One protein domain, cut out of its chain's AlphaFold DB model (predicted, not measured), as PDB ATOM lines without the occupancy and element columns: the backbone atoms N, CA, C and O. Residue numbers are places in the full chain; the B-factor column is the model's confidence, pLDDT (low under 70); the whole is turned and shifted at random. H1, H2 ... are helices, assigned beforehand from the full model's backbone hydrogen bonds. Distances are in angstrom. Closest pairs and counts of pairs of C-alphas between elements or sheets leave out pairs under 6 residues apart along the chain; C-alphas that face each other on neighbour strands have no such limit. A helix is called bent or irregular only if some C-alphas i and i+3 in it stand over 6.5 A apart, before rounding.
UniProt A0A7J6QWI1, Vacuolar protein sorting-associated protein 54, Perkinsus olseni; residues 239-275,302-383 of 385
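This is residues 239 to 275 and 302 to 383 of the 385 residues of the protein "Vacuolar protein sorting-associated protein 54" of Perkinsus olseni (UniProt A0A7J6QWI1). Three long helices, H1, H3 and H4, run side by side as an up-and-down bundle, their centres making a triangle. Short H2 sits near H3, while H5, touching no helix, follows a long link beyond one end of H4. The printed part has 119 residues with five named helices, H1 to H5 in order, and no named strand; its class is all helix. It is compact, with a radius of gyration of the C-alphas of 15.6 A and spans of 45 by 32 by 20 A.

Begin at H1, residues 239 to 251: it touches H3, residues 317 to 335, at a shallow tilt of 9 degrees, opposite ways. Their closest C-alphas, of Leu 249 and Ala 318, are 5.5 A apart; H3 uses residues 317 to 325 alone. H1 touches H4, residues 337 to 363, at a shallow tilt of 20 degrees, the same way; the closest C-alphas, of Val 243 and Met 350, are 6.1 A apart. H3 and H4 form a helical hairpin, touching at Ala 333 and Ala 340, their closest C-alphas, 4.2 A apart. H2, residues 262 to 267, and H3 are near each other. In H1 and H3 every O i to N i+4 pair is within hydrogen-bond range; H2 has 1 of 2, H4 21 of 23, and H5, residues 378 to 383, 1 of 2.

Find C-alpha 239 at (210.499, 163.593, 204.570), where H1 begins its 18.3 A. H2 is only just irregular: C-alphas 262 and 265 are 6.6 A apart. H3 covers 27.2 A. H4 covers 38.5 A and is irregular, with C-alphas 338 and 341 7.5 A apart. H5 ends at C-alpha 383, (187.479, 176.385, 189.384).

Residues 276 to 301 are not printed; C-alphas 275 and 302 are 25.5 A apart across the cut. The link from H4 to H5 is long, 14 residues. Look for pLDDT under 70 in 45 residues, among them 302 to 314 and 362 to 383.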
ATOM      1  N   HIS A 239     210.507 162.269 205.185       93.06
ATOM      2  CA  HIS A 239     210.499 163.593 204.570       93.06
ATOM      3  C   HIS A 239     211.006 163.548 203.124       93.06
ATOM      4  O   HIS A 239     210.358 164.100 202.236       93.06
ATOM      5  N   GLN A 240     212.117 162.855 202.869       93.19
ATOM      6  CA  GLN A 240     212.675 162.694 201.525       93.19
ATOM      7  C   GLN A 240     211.712 161.954 200.592       93.19
ATOM      8  O   GLN A 240     211.506 162.392 199.459       93.19
ATOM      9  N   ALA A 241     211.065 160.889 201.079       91.06
ATOM     10  CA  ALA A 241     210.035 160.173 200.332       91.06
ATOM     11  C   ALA A 241     208.828 161.073 200.014       91.06
ATOM     12  O   ALA A 241     208.383 161.123 198.869       91.06
ATOM     13  N   ASN A 242     208.354 161.852 200.992       90.94
ATOM     14  CA  ASN A 242     207.228 162.770 200.823       90.94
ATOM     15  C   ASN A 242     207.548 163.905 199.841       90.94
ATOM     16  O   ASN A 242     206.695 164.272 199.039       90.94
ATOM     17  N   VAL A 243     208.767 164.454 199.864       91.06
ATOM     18  CA  VAL A 243     209.206 165.475 198.896       91.06
ATOM     19  C   VAL A 243     209.298 164.884 197.487       91.06
ATOM     20  O   VAL A 243     208.817 165.495 196.536       91.06
ATOM     21  N   ALA A 244     209.859 163.681 197.336       90.44
ATOM     22  CA  ALA A 244     209.903 162.998 196.044       90.44
ATOM     23  C   ALA A 244     208.491 162.707 195.506       90.44
ATOM     24  O   ALA A 244     208.217 162.940 194.329       90.44
ATOM     25  N   GLN A 245     207.578 162.259 196.370       89.25
ATOM     26  CA  GLN A 245     206.181 162.031 196.012       89.25
ATOM     27  C   GLN A 245     205.465 163.334 195.640       89.25
ATOM     28  O   GLN A 245     204.745 163.351 194.646       89.25
ATOM     29  N   ALA A 246     205.688 164.428 196.376       86.88
ATOM     30  CA  ALA A 246     205.130 165.740 196.046       86.88
ATOM     31  C   ALA A 246     205.569 166.202 194.649       86.88
ATOM     32  O   ALA A 246     204.727 166.598 193.846       86.88
ATOM     33  N   ASN A 247     206.861 166.066 194.327       86.00
ATOM     34  CA  ASN A 247     207.386 166.401 193.001       86.00
ATOM     35  C   ASN A 247     206.719 165.558 191.906       86.00
ATOM     36  O   ASN A 247     206.250 166.101 190.912       86.00
ATOM     37  N   LEU A 248     206.614 164.239 192.103       86.19
ATOM     38  CA  LEU A 248     205.985 163.340 191.129       86.19
ATOM     39  C   LEU A 248     204.496 163.633 190.921       86.19
ATOM     40  O   LEU A 248     204.000 163.494 189.801       86.19
ATOM     41  N   LEU A 249     203.780 164.003 191.986       84.00
ATOM     42  CA  LEU A 249     202.379 164.408 191.902       84.00
ATOM     43  C   LEU A 249     202.239 165.684 191.070       84.00
ATOM     44  O   LEU A 249     201.402 165.724 190.176       84.00
ATOM     45  N   LEU A 250     203.094 166.680 191.312       81.62
ATOM     46  CA  LEU A 250     203.066 167.956 190.598       81.62
ATOM     47  C   LEU A 250     203.523 167.835 189.134       81.62
ATOM     48  O   LEU A 250     202.939 168.475 188.266       81.62
ATOM     49  N   GLU A 251     204.508 166.987 188.830       79.25
ATOM     50  CA  GLU A 251     204.970 166.729 187.454       79.25
ATOM     51  C   GLU A 251     203.920 166.021 186.589       79.25
ATOM     52  O   GLU A 251     203.870 166.220 185.374       79.25
ATOM     53  N   ARG A 252     203.097 165.161 187.199       75.81
ATOM     54  CA  ARG A 252     202.062 164.376 186.508       75.81
ATOM     55  C   ARG A 252     200.696 165.058 186.484       75.81
ATOM     56  O   ARG A 252     199.749 164.481 185.942       75.81
ATOM     57  N   GLU A 253     200.588 166.239 187.079       74.62
ATOM     58  CA  GLU A 253     199.316 166.911 187.287       74.62
ATOM     59  C   GLU A 253     198.738 167.465 185.980       74.62
ATOM     60  O   GLU A 253     199.437 168.080 185.173       74.62
ATOM     61  N   LYS A 254     197.433 167.255 185.781       64.00
ATOM     62  CA  LYS A 254     196.697 167.719 184.594       64.00
ATOM     63  C   LYS A 254     195.735 168.865 184.896       64.00
ATOM     64  O   LYS A 254     195.188 169.440 183.960       64.00
ATOM     65  N   TRP A 255     195.565 169.227 186.171       70.00
ATOM     66  CA  TRP A 255     194.672 170.302 186.619       70.00
ATOM     67  C   TRP A 255     193.218 170.068 186.202       70.00
ATOM     68  O   TRP A 255     192.480 170.999 185.879       70.00
ATOM     69  N   GLU A 256     192.815 168.799 186.202       66.94
ATOM     70  CA  GLU A 256     191.445 168.380 185.946       66.94
ATOM     71  C   GLU A 256     190.724 168.154 187.275       66.94
ATOM     72  O   GLU A 256     191.291 167.645 188.249       66.94
ATOM     73  N   ARG A 257     189.446 168.529 187.315       67.94
ATOM     74  CA  ARG A 257     188.589 168.269 188.470       67.94
ATOM     75  C   ARG A 257     188.543 166.768 188.741       67.94
ATOM     76  O   ARG A 257     188.284 165.988 187.829       67.94
ATOM     77  N   THR A 258     188.733 166.388 190.000       74.38
ATOM     78  CA  THR A 258     188.652 164.990 190.427       74.38
ATOM     79  C   THR A 258     187.682 164.829 191.587       74.38
ATOM     80  O   THR A 258     187.577 165.696 192.453       74.38
ATOM     81  N   ASP A 259     186.946 163.718 191.577       73.44
ATOM     82  CA  ASP A 259     186.041 163.351 192.662       73.44
ATOM     83  C   ASP A 259     186.847 162.888 193.884       73.44
ATOM     84  O   ASP A 259     187.807 162.123 193.760       73.44
ATOM     85  N   VAL A 260     186.446 163.328 195.077       73.19
ATOM     86  CA  VAL A 260     187.086 162.957 196.343       73.19
ATOM     87  C   VAL A 260     186.716 161.510 196.677       73.19
ATOM     88  O   VAL A 260     185.529 161.222 196.863       73.19
ATOM     89  N   PRO A 261     187.679 160.575 196.779       75.25
ATOM     90  CA  PRO A 261     187.376 159.188 197.121       75.25
ATOM     91  C   PRO A 261     186.661 159.082 198.474       75.25
ATOM     92  O   PRO A 261     187.052 159.747 199.429       75.25
ATOM     93  N   ALA A 262     185.674 158.189 198.600       65.25
ATOM     94  CA  ALA A 262     184.884 158.036 199.833       65.25
ATOM     95  C   ALA A 262     185.738 157.727 201.085       65.25
ATOM     96  O   ALA A 262     185.393 158.114 202.196       65.25
ATOM     97  N   HIS A 263     186.894 157.078 200.915       69.25
ATOM     98  CA  HIS A 263     187.823 156.759 202.008       69.25
ATOM     99  C   HIS A 263     188.815 157.887 202.345       69.25
ATOM    100  O   HIS A 263     189.599 157.755 203.285       69.25
ATOM    101  N   PHE A 264     188.832 158.978 201.576       72.75
ATOM    102  CA  PHE A 264     189.731 160.107 201.808       72.75
ATOM    103  C   PHE A 264     189.350 160.869 203.080       72.75
ATOM    104  O   PHE A 264     190.218 161.175 203.893       72.75
ATOM    105  N   GLU A 265     188.055 161.102 203.301       68.50
ATOM    106  CA  GLU A 265     187.561 161.858 204.459       68.50
ATOM    107  C   GLU A 265     187.937 161.165 205.782       68.50
ATOM    108  O   GLU A 265     188.566 161.767 206.653       68.50
ATOM    109  N   SER A 266     187.670 159.860 205.893       67.50
ATOM    110  CA  SER A 266     187.992 159.077 207.094       67.50
ATOM    111  C   SER A 266     189.499 158.926 207.345       67.50
ATOM    112  O   SER A 266     189.922 158.897 208.498       67.50
ATOM    113  N   ARG A 267     190.332 158.850 206.296       73.19
ATOM    114  CA  ARG A 267     191.788 158.636 206.430       73.19
ATOM    115  C   ARG A 267     192.583 159.927 206.623       73.19
ATOM    116  O   ARG A 267     193.626 159.899 207.274       73.19
ATOM    117  N   VAL A 268     192.140 161.016 205.999       76.38
ATOM    118  CA  VAL A 268     192.893 162.271 205.876       76.38
ATOM    119  C   VAL A 268     192.201 163.367 206.669       76.38
ATOM    120  O   VAL A 268     192.811 163.883 207.597       76.38
ATOM    121  N   LEU A 269     190.934 163.683 206.378       73.69
ATOM    122  CA  LEU A 269     190.232 164.808 207.020       73.69
ATOM    123  C   LEU A 269     190.044 164.609 208.526       73.69
ATOM    124  O   LEU A 269     190.256 165.553 209.282       73.69
ATOM    125  N   SER A 270     189.767 163.381 208.971       75.12
ATOM    126  CA  SER A 270     189.695 163.037 210.403       75.12
ATOM    127  C   SER A 270     190.951 163.436 211.188       75.12
ATOM    128  O   SER A 270     190.877 163.751 212.370       75.12
ATOM    129  N   LYS A 271     192.117 163.477 210.530       75.62
ATOM    130  CA  LYS A 271     193.396 163.843 211.144       75.62
ATOM    131  C   LYS A 271     193.608 165.348 211.242       75.62
ATOM    132  O   LYS A 271     194.499 165.755 211.980       75.62
ATOM    133  N   PHE A 272     192.855 166.166 210.518       72.31
ATOM    134  CA  PHE A 272     192.938 167.626 210.620       72.31
ATOM    135  C   PHE A 272     191.994 168.190 211.684       72.31
ATOM    136  O   PHE A 272     192.135 169.349 212.063       72.31
ATOM    137  N   LEU A 273     191.065 167.372 212.178       67.31
ATOM    138  CA  LEU A 273     190.018 167.785 213.103       67.31
ATOM    139  C   LEU A 273     190.368 167.388 214.547       67.31
ATOM    140  O   LEU A 273     190.978 166.337 214.765       67.31
ATOM    141  N   PRO A 274     189.991 168.199 215.550       56.44
ATOM    142  CA  PRO A 274     190.036 167.786 216.948       56.44
ATOM    143  C   PRO A 274     189.060 166.624 217.197       56.44
ATOM    144  O   PRO A 274     187.958 166.610 216.646       56.44
ATOM    145  N   GLU A 275     189.455 165.661 218.035       48.22
ATOM    146  CA  GLU A 275     188.607 164.532 218.448       48.22
ATOM    147  C   GLU A 275     187.301 165.057 219.073       48.22
ATOM    148  O   GLU A 275     187.308 165.627 220.163       48.22
ATOM    149  N   ARG A 302     181.753 164.930 194.893       54.41
ATOM    150  CA  ARG A 302     182.189 165.850 193.827       54.41
ATOM    151  C   ARG A 302     182.922 167.101 194.338       54.41
ATOM    152  O   ARG A 302     183.423 167.874 193.518       54.41
ATOM    153  N   TYR A 303     182.929 167.314 195.651       58.50
ATOM    154  CA  TYR A 303     183.506 168.460 196.344       58.50
ATOM    155  C   TYR A 303     184.083 168.001 197.685       58.50
ATOM    156  O   TYR A 303     183.543 167.074 198.290       58.50
ATOM    157  N   LEU A 304     185.141 168.662 198.149       61.59
ATOM    158  CA  LEU A 304     185.665 168.502 199.501       61.59
ATOM    159  C   LEU A 304     184.955 169.495 200.416       61.59
ATOM    160  O   LEU A 304     184.992 170.700 200.170       61.59
ATOM    161  N   VAL A 305     184.276 168.982 201.437       64.31
ATOM    162  CA  VAL A 305     183.575 169.798 202.428       64.31
ATOM    163  C   VAL A 305     184.466 169.878 203.660       64.31
ATOM    164  O   VAL A 305     184.781 168.857 204.271       64.31
ATOM    165  N   LEU A 306     184.922 171.087 203.984       65.31
ATOM    166  CA  LEU A 306     185.604 171.359 205.245       65.31
ATOM    167  C   LEU A 306     184.549 171.522 206.353       65.31
ATOM    168  O   LEU A 306     183.521 172.154 206.104       65.31
ATOM    169  N   PRO A 307     184.769 170.964 207.556       58.16
ATOM    170  CA  PRO A 307     183.902 171.232 208.702       58.16
ATOM    171  C   PRO A 307     183.971 172.709 209.104       58.16
ATOM    172  O   PRO A 307     185.017 173.329 208.935       58.16
ATOM    173  N   GLU A 308     182.860 173.232 209.634       51.78
ATOM    174  CA  GLU A 308     182.561 174.661 209.858       51.78
ATOM    175  C   GLU A 308     182.315 175.473 208.573       51.78
ATOM    176  O   GLU A 308     183.182 176.241 208.189       51.78
ATOM    177  N   ASP A 309     181.144 175.337 207.925       50.66
ATOM    178  CA  ASP A 309     180.519 176.289 206.965       50.66
ATOM    179  C   ASP A 309     181.410 177.000 205.905       50.66
ATOM    180  O   ASP A 309     180.979 177.942 205.238       50.66
ATOM    181  N   GLN A 310     182.639 176.536 205.662       53.22
ATOM    182  CA  GLN A 310     183.647 177.198 204.823       53.22
ATOM    183  C   GLN A 310     183.502 176.869 203.330       53.22
ATOM    184  O   GLN A 310     184.324 177.284 202.515       53.22
ATOM    185  N   GLY A 311     182.423 176.182 202.953       57.78
ATOM    186  CA  GLY A 311     182.052 175.923 201.568       57.78
ATOM    187  C   GLY A 311     182.591 174.612 200.991       57.78
ATOM    188  O   GLY A 311     183.397 173.894 201.582       57.78
ATOM    189  N   SER A 312     182.073 174.275 199.811       60.91
ATOM    190  CA  SER A 312     182.427 173.074 199.057       60.91
ATOM    191  C   SER A 312     183.547 173.384 198.064       60.91
ATOM    192  O   SER A 312     183.332 174.134 197.109       60.91
ATOM    193  N   PHE A 313     184.724 172.787 198.242       66.31
ATOM    194  CA  PHE A 313     185.885 173.048 197.394       66.31
ATOM    195  C   PHE A 313     185.985 172.045 196.249       66.31
ATOM    196  O   PHE A 313     185.828 170.834 196.423       66.31
ATOM    197  N   LEU A 314     186.274 172.556 195.056       63.88
ATOM    198  CA  LEU A 314     186.661 171.754 193.903       63.88
ATOM    199  C   LEU A 314     188.135 171.382 194.050       63.88
ATOM    200  O   LEU A 314     188.971 172.261 194.239       63.88
ATOM    201  N   VAL A 315     188.458 170.089 193.978       71.81
ATOM    202  CA  VAL A 315     189.823 169.616 194.246       71.81
ATOM    203  C   VAL A 315     190.436 168.952 193.017       71.81
ATOM    204  O   VAL A 315     189.766 168.306 192.207       71.81
ATOM    205  N   VAL A 316     191.743 169.154 192.892       77.31
ATOM    206  CA  VAL A 316     192.632 168.590 191.873       77.31
ATOM    207  C   VAL A 316     193.413 167.420 192.503       77.31
ATOM    208  O   VAL A 316     193.705 167.488 193.702       77.31
ATOM    209  N   PRO A 317     193.787 166.360 191.757       78.00
ATOM    210  CA  PRO A 317     194.534 165.216 192.294       78.00
ATOM    211  C   PRO A 317     195.772 165.592 193.113       78.00
ATOM    212  O   PRO A 317     195.942 165.074 194.217       78.00
ATOM    213  N   ALA A 318     196.595 166.533 192.644       79.44
ATOM    214  CA  ALA A 318     197.747 167.038 193.387       79.44
ATOM    215  C   ALA A 318     197.356 167.673 194.728       79.44
ATOM    216  O   ALA A 318     198.071 167.493 195.708       79.44
ATOM    217  N   GLY A 319     196.213 168.358 194.812       80.25
ATOM    218  CA  GLY A 319     195.701 168.915 196.067       80.25
ATOM    219  C   GLY A 319     195.352 167.826 197.083       80.25
ATOM    220  O   GLY A 319     195.782 167.898 198.233       80.25
ATOM    221  N   LEU A 320     194.649 166.771 196.650       81.56
ATOM    222  CA  LEU A 320     194.359 165.606 197.498       81.56
ATOM    223  C   LEU A 320     195.645 164.874 197.907       81.56
ATOM    224  O   LEU A 320     195.807 164.504 199.067       81.56
ATOM    225  N   GLY A 321     196.584 164.709 196.977       83.62
ATOM    226  CA  GLY A 321     197.872 164.075 197.245       83.62
ATOM    227  C   GLY A 321     198.731 164.868 198.231       83.62
ATOM    228  O   GLY A 321     199.301 164.286 199.147       83.62
ATOM    229  N   ILE A 322     198.779 166.197 198.113       86.50
ATOM    230  CA  ILE A 322     199.465 167.056 199.086       86.50
ATOM    231  C   ILE A 322     198.786 166.945 200.455       86.50
ATOM    232  O   ILE A 322     199.486 166.770 201.446       86.50
ATOM    233  N   LEU A 323     197.451 166.962 200.536       86.00
ATOM    234  CA  LEU A 323     196.729 166.752 201.798       86.00
ATOM    235  C   LEU A 323     197.051 165.392 202.443       86.00
ATOM    236  O   LEU A 323     197.247 165.326 203.657       86.00
ATOM    237  N   GLU A 324     197.179 164.324 201.649       88.12
ATOM    238  CA  GLU A 324     197.657 163.022 202.134       88.12
ATOM    239  C   GLU A 324     199.076 163.106 202.701       88.12
ATOM    240  O   GLU A 324     199.338 162.583 203.785       88.12
ATOM    241  N   LEU A 325     199.985 163.806 202.020       88.56
ATOM    242  CA  LEU A 325     201.349 164.005 202.510       88.56
ATOM    243  C   LEU A 325     201.374 164.810 203.814       88.56
ATOM    244  O   LEU A 325     202.149 164.484 204.711       88.56
ATOM    245  N   ILE A 326     200.525 165.830 203.954       89.81
ATOM    246  CA  ILE A 326     200.393 166.595 205.202       89.81
ATOM    247  C   ILE A 326     199.899 165.683 206.334       89.81
ATOM    248  O   ILE A 326     200.451 165.729 207.435       89.81
ATOM    249  N   ALA A 327     198.921 164.812 206.068       87.69
ATOM    250  CA  ALA A 327     198.420 163.860 207.058       87.69
ATOM    251  C   ALA A 327     199.518 162.920 207.588       87.69
ATOM    252  O   ALA A 327     199.535 162.632 208.785       87.69
ATOM    253  N   VAL A 328     200.484 162.519 206.752       89.50
ATOM    254  CA  VAL A 328     201.656 161.739 207.197       89.50
ATOM    255  C   VAL A 328     202.491 162.510 208.228       89.50
ATOM    256  O   VAL A 328     202.922 161.932 209.224       89.50
ATOM    257  N   TYR A 329     202.703 163.820 208.052       90.12
ATOM    258  CA  TYR A 329     203.420 164.628 209.052       90.12
ATOM    259  C   TYR A 329     202.639 164.766 210.362       90.12
ATOM    260  O   TYR A 329     203.254 164.798 211.429       90.12
ATOM    261  N   LEU A 330     201.304 164.809 210.303       88.88
ATOM    262  CA  LEU A 330     200.460 164.803 211.501       88.88
ATOM    263  C   LEU A 330     200.563 163.474 212.257       88.88
ATOM    264  O   LEU A 330     200.660 163.482 213.483       88.88
ATOM    265  N   ASP A 331     200.612 162.343 211.551       89.06
ATOM    266  CA  ASP A 331     200.841 161.034 212.175       89.06
ATOM    267  C   ASP A 331     202.212 160.966 212.853       89.06
ATOM    268  O   ASP A 331     202.318 160.518 213.993       89.06
ATOM    269  N   VAL A 332     203.260 161.475 212.192       89.12
ATOM    270  CA  VAL A 332     204.604 161.570 212.784       89.12
ATOM    271  C   VAL A 332     204.588 162.444 214.040       89.12
ATOM    272  O   VAL A 332     205.169 162.055 215.051       89.12
ATOM    273  N   ALA A 333     203.909 163.594 214.013       89.94
ATOM    274  CA  ALA A 333     203.814 164.483 215.169       89.94
ATOM    275  C   ALA A 333     203.055 163.845 216.349       89.94
ATOM    276  O   ALA A 333     203.452 164.040 217.498       89.94
ATOM    277  N   ARG A 334     202.008 163.050 216.078       88.81
ATOM    278  CA  ARG A 334     201.271 162.293 217.106       88.81
ATOM    279  C   ARG A 334     202.091 161.142 217.682       88.81
ATOM    280  O   ARG A 334     202.140 160.974 218.896       88.81
ATOM    281  N   ALA A 335     202.742 160.360 216.824       87.12
ATOM    282  CA  ALA A 335     203.528 159.200 217.234       87.12
ATOM    283  C   ALA A 335     204.842 159.589 217.936       87.12
ATOM    284  O   ALA A 335     205.324 158.867 218.811       87.12
ATOM    285  N   LEU A 336     205.425 160.738 217.570       90.06
ATOM    286  CA  LEU A 336     206.699 161.235 218.089       90.06
ATOM    287  C   LEU A 336     206.569 162.702 218.550       90.06
ATOM    288  O   LEU A 336     207.142 163.593 217.916       90.06
ATOM    289  N   PRO A 337     205.905 162.980 219.691       88.38
ATOM    290  CA  PRO A 337     205.656 164.351 220.156       88.38
ATOM    291  C   PRO A 337     206.932 165.186 220.337       88.38
ATOM    292  O   PRO A 337     206.974 166.375 220.033       88.38
ATOM    293  N   GLN A 338     208.019 164.547 220.766       87.06
ATOM    294  CA  GLN A 338     209.338 165.169 220.931       87.06
ATOM    295  C   GLN A 338     210.022 165.578 219.610       87.06
ATOM    296  O   GLN A 338     210.994 166.328 219.635       87.06
ATOM    297  N   LEU A 339     209.521 165.108 218.462       89.25
ATOM    298  CA  LEU A 339     209.942 165.522 217.119       89.25
ATOM    299  C   LEU A 339     208.849 166.323 216.392       89.25
ATOM    300  O   LEU A 339     209.020 166.642 215.219       89.25
ATOM    301  N   ALA A 340     207.747 166.689 217.058       88.88
ATOM    302  CA  ALA A 340     206.632 167.399 216.428       88.88
ATOM    303  C   ALA A 340     207.054 168.749 215.825       88.88
ATOM    304  O   ALA A 340     206.613 169.108 214.736       88.88
ATOM    305  N   THR A 341     207.957 169.476 216.489       91.31
ATOM    306  CA  THR A 341     208.512 170.732 215.962       91.31
ATOM    307  C   THR A 341     209.366 170.503 214.713       91.31
ATOM    308  O   THR A 341     209.216 171.235 213.738       91.31
ATOM    309  N   ASP A 342     210.207 169.463 214.698       89.56
ATOM    310  CA  ASP A 342     211.001 169.077 213.520       89.56
ATOM    311  C   ASP A 342     210.085 168.658 212.358       89.56
ATOM    312  O   ASP A 342     210.267 169.104 211.225       89.56
ATOM    313  N   ALA A 343     209.035 167.881 212.644       90.06
ATOM    314  CA  ALA A 343     208.018 167.496 211.667       90.06
ATOM    315  C   ALA A 343     207.289 168.719 211.081       90.06
ATOM    316  O   ALA A 343     207.115 168.795 209.865       90.06
ATOM    317  N   ALA A 344     206.929 169.709 211.905       90.75
ATOM    318  CA  ALA A 344     206.276 170.941 211.454       90.75
ATOM    319  C   ALA A 344     207.189 171.808 210.564       90.75
ATOM    320  O   ALA A 344     206.746 172.352 209.546       90.75
ATOM    321  N   VAL A 345     208.480 171.909 210.900       93.44
ATOM    322  CA  VAL A 345     209.471 172.626 210.078       93.44
ATOM    323  C   VAL A 345     209.642 171.943 208.719       93.44
ATOM    324  O   VAL A 345     209.626 172.607 207.681       93.44
ATOM    325  N   ARG A 346     209.740 170.611 208.704       91.94
ATOM    326  CA  ARG A 346     209.847 169.803 207.478       91.94
ATOM    327  C   ARG A 346     208.603 169.889 206.606       91.94
ATOM    328  O   ARG A 346     208.722 170.054 205.394       91.94
ATOM    329  N   LEU A 347     207.422 169.846 207.219       92.75
ATOM    330  CA  LEU A 347     206.149 170.094 206.552       92.75
ATOM    331  C   LEU A 347     206.144 171.475 205.884       92.75
ATOM    332  O   LEU A 347     205.864 171.582 204.694       92.75
ATOM    333  N   THR A 348     206.534 172.521 206.615       91.56
ATOM    334  CA  THR A 348     206.628 173.888 206.073       91.56
ATOM    335  C   THR A 348     207.589 173.956 204.888       91.56
ATOM    336  O   THR A 348     207.296 174.604 203.883       91.56
ATOM    337  N   SER A 349     208.730 173.268 204.972       92.44
ATOM    338  CA  SER A 349     209.677 173.184 203.860       92.44
ATOM    339  C   SER A 349     209.076 172.486 202.639       92.44
ATOM    340  O   SER A 349     209.258 172.970 201.525       92.44
ATOM    341  N   MET A 350     208.362 171.374 202.828       93.12
ATOM    342  CA  MET A 350     207.705 170.652 201.734       93.12
ATOM    343  C   MET A 350     206.632 171.520 201.065       93.12
ATOM    344  O   MET A 350     206.619 171.635 199.842       93.12
ATOM    345  N   LEU A 351     205.812 172.222 201.852       90.06
ATOM    346  CA  LEU A 351     204.787 173.127 201.329       90.06
ATOM    347  C   LEU A 351     205.382 174.305 200.555       90.06
ATOM    348  O   LEU A 351     204.866 174.668 199.504       90.06
ATOM    349  N   ARG A 352     206.496 174.886 201.021       90.88
ATOM    350  CA  ARG A 352     207.203 175.936 200.267       90.88
ATOM    351  C   ARG A 352     207.729 175.428 198.927       90.88
ATOM    352  O   ARG A 352     207.630 176.149 197.939       90.88
ATOM    353  N   LEU A 353     208.272 174.209 198.888       88.75
ATOM    354  CA  LEU A 353     208.737 173.588 197.644       88.75
ATOM    355  C   LEU A 353     207.575 173.345 196.679       88.75
ATOM    356  O   LEU A 353     207.667 173.745 195.520       88.75
ATOM    357  N   ALA A 354     206.476 172.767 197.170       84.44
ATOM    358  CA  ALA A 354     205.271 172.536 196.383       84.44
ATOM    359  C   ALA A 354     204.693 173.854 195.845       84.44
ATOM    360  O   ALA A 354     204.445 173.967 194.650       84.44
ATOM    361  N   ASN A 355     204.568 174.883 196.687       86.38
ATOM    362  CA  ASN A 355     204.074 176.197 196.273       86.38
ATOM    363  C   ASN A 355     204.976 176.846 195.221       86.38
ATOM    364  O   ASN A 355     204.470 177.343 194.223       86.38
ATOM    365  N   GLY A 356     206.300 176.794 195.395       85.31
ATOM    366  CA  GLY A 356     207.234 177.320 194.399       85.31
ATOM    367  C   GLY A 356     207.181 176.557 193.070       85.31
ATOM    368  O   GLY A 356     207.354 177.151 192.011       85.31
ATOM    369  N   GLN A 357     206.923 175.248 193.093       81.50
ATOM    370  CA  GLN A 357     206.719 174.460 191.875       81.50
ATOM    371  C   GLN A 357     205.382 174.765 191.206       81.50
ATOM    372  O   GLN A 357     205.351 174.931 189.992       81.50
ATOM    373  N   ILE A 358     204.303 174.883 191.977       80.12
ATOM    374  CA  ILE A 358     202.990 175.294 191.473       80.12
ATOM    375  C   ILE A 358     203.094 176.684 190.839       80.12
ATOM    376  O   ILE A 358     202.644 176.872 189.714       80.12
ATOM    377  N   GLU A 359     203.753 177.635 191.503       78.69
ATOM    378  CA  GLU A 359     203.992 178.980 190.980       78.69
ATOM    379  C   GLU A 359     204.777 178.942 189.663       78.69
ATOM    380  O   GLU A 359     204.363 179.576 188.699       78.69
ATOM    381  N   LYS A 360     205.843 178.138 189.556       77.06
ATOM    382  CA  LYS A 360     206.563 177.943 188.284       77.06
ATOM    383  C   LYS A 360     205.697 177.304 187.204       77.06
ATOM    384  O   LYS A 360     205.727 177.737 186.056       77.06
ATOM    385  N   LEU A 361     204.906 176.291 187.547       71.00
ATOM    386  CA  LEU A 361     203.989 175.646 186.606       71.00
ATOM    387  C   LEU A 361     202.918 176.627 186.100       71.00
ATOM    388  O   LEU A 361     202.557 176.570 184.923       71.00
ATOM    389  N   LEU A 362     202.455 177.541 186.957       68.12
ATOM    390  CA  LEU A 362     201.455 178.562 186.636       68.12
ATOM    391  C   LEU A 362     202.040 179.769 185.883       68.12
ATOM    392  O   LEU A 362     201.423 180.233 184.925       68.12
ATOM    393  N   LEU A 363     203.209 180.278 186.288       66.00
ATOM    394  CA  LEU A 363     203.818 181.505 185.757       66.00
ATOM    395  C   LEU A 363     204.755 181.260 184.568       66.00
ATOM    396  O   LEU A 363     204.796 182.074 183.649       66.00
ATOM    397  N   GLU A 364     205.516 180.163 184.562       56.19
ATOM    398  CA  GLU A 364     206.581 179.934 183.570       56.19
ATOM    399  C   GLU A 364     206.129 179.078 182.377       56.19
ATOM    400  O   GLU A 364     206.912 178.842 181.456       56.19
ATOM    401  N   GLY A 365     204.883 178.588 182.354       55.06
ATOM    402  CA  GLY A 365     204.349 177.831 181.214       55.06
ATOM    403  C   GLY A 365     205.145 176.562 180.866       55.06
ATOM    404  O   GLY A 365     205.030 176.054 179.750       55.06
ATOM    405  N   GLN A 366     205.939 176.020 181.800       46.28
ATOM    406  CA  GLN A 366     206.802 174.841 181.605       46.28
ATOM    407  C   GLN A 366     206.032 173.558 181.228       46.28
ATOM    408  O   GLN A 366     206.630 172.606 180.736       46.28
ATOM    409  N   ALA A 367     204.698 173.555 181.316       45.31
ATOM    410  CA  ALA A 367     203.837 172.537 180.698       45.31
ATOM    411  C   ALA A 367     203.922 172.489 179.150       45.31
ATOM    412  O   ALA A 367     203.355 171.596 178.515       45.31
ATOM    413  N   VAL A 368     204.594 173.456 178.510       42.78
ATOM    414  CA  VAL A 368     204.755 173.521 177.048       42.78
ATOM    415  C   VAL A 368     206.090 172.925 176.567       42.78
ATOM    416  O   VAL A 368     206.159 172.484 175.422       42.78
ATOM    417  N   SER A 369     207.128 172.829 177.411       45.19
ATOM    418  CA  SER A 369     208.448 172.301 177.007       45.19
ATOM    419  C   SER A 369     208.664 170.814 177.329       45.19
ATOM    420  O   SER A 369     209.449 170.162 176.644       45.19
ATOM    421  N   SER A 370     207.932 170.233 178.288       44.31
ATOM    422  CA  SER A 370     207.984 168.802 178.641       44.31
ATOM    423  C   SER A 370     206.891 167.966 177.950       44.31
ATOM    424  O   SER A 370     206.173 167.196 178.574       44.31
ATOM    425  N   GLY A 371     206.740 168.103 176.629       44.88
ATOM    426  CA  GLY A 371     206.193 167.060 175.738       44.88
ATOM    427  C   GLY A 371     204.770 166.498 175.951       44.88
ATOM    428  O   GLY A 371     204.332 165.708 175.118       44.88
ATOM    429  N   SER A 372     204.006 166.882 176.980       43.31
ATOM    430  CA  SER A 372     202.651 166.352 177.226       43.31
ATOM    431  C   SER A 372     201.628 167.411 177.677       43.31
ATOM    432  O   SER A 372     200.960 167.284 178.687       43.31
ATOM    433  N   ARG A 373     201.435 168.406 176.800       44.44
ATOM    434  CA  ARG A 373     200.251 169.282 176.631       44.44
ATOM    435  C   ARG A 373     199.838 170.276 177.747       44.44
ATOM    436  O   ARG A 373     199.182 169.923 178.712       44.44
ATOM    437  N   LYS A 374     199.954 171.547 177.317       48.84
ATOM    438  CA  LYS A 374     198.973 172.664 177.255       48.84
ATOM    439  C   LYS A 374     198.558 173.343 178.568       48.84
ATOM    440  O   LYS A 374     197.597 172.942 179.203       48.84
ATOM    441  N   THR A 375     199.254 174.457 178.829       43.75
ATOM    442  CA  THR A 375     198.773 175.729 179.411       43.75
ATOM    443  C   THR A 375     197.544 175.631 180.309       43.75
ATOM    444  O   THR A 375     196.431 175.466 179.811       43.75
ATOM    445  N   VAL A 376     197.741 175.862 181.608       46.56
ATOM    446  CA  VAL A 376     196.663 176.178 182.549       46.56
ATOM    447  C   VAL A 376     195.856 177.351 181.979       46.56
ATOM    448  O   VAL A 376     196.305 178.493 181.969       46.56
ATOM    449  N   THR A 377     194.690 177.060 181.404       47.59
ATOM    450  CA  THR A 377     193.769 178.067 180.871       47.59
ATOM    451  C   THR A 377     193.066 178.781 182.023       47.59
ATOM    452  O   THR A 377     192.829 178.185 183.069       47.59
ATOM    453  N   ALA A 378     192.666 180.041 181.823       43.00
ATOM    454  CA  ALA A 378     191.899 180.829 182.798       43.00
ATOM    455  C   ALA A 378     190.627 180.114 183.314       43.00
ATOM    456  O   ALA A 378     190.168 180.389 184.416       43.00
ATOM    457  N   THR A 379     190.100 179.140 182.567       48.56
ATOM    458  CA  THR A 379     189.011 178.242 182.987       48.56
ATOM    459  C   THR A 379     189.387 177.291 184.128       48.56
ATOM    460  O   THR A 379     188.518 176.926 184.909       48.56
ATOM    461  N   ASN A 380     190.659 176.903 184.256       50.47
ATOM    462  CA  ASN A 380     191.142 176.037 185.337       50.47
ATOM    463  C   ASN A 380     191.373 176.840 186.627       50.47
ATOM    464  O   ASN A 380     191.139 176.325 187.713       50.47
ATOM    465  N   LEU A 381     191.748 178.119 186.507       48.22
ATOM    466  CA  LEU A 381     191.754 179.078 187.622       48.22
ATOM    467  C   LEU A 381     190.333 179.511 188.022       48.22
ATOM    468  O   LEU A 381     190.095 179.858 189.168       48.22
ATOM    469  N   ALA A 382     189.358 179.446 187.115       40.31
ATOM    470  CA  ALA A 382     187.955 179.711 187.442       40.31
ATOM    471  C   ALA A 382     187.284 178.583 188.256       40.31
ATOM    472  O   ALA A 382     186.162 178.761 188.709       40.31
ATOM    473  N   LEU A 383     187.949 177.437 188.468       44.84
ATOM    474  CA  LEU A 383     187.479 176.385 189.384       44.84
ATOM    475  C   LEU A 383     187.806 176.691 190.860       44.84
ATOM    476  O   LEU A 383     187.412 175.916 191.729       44.84
TER     477      LEU A 383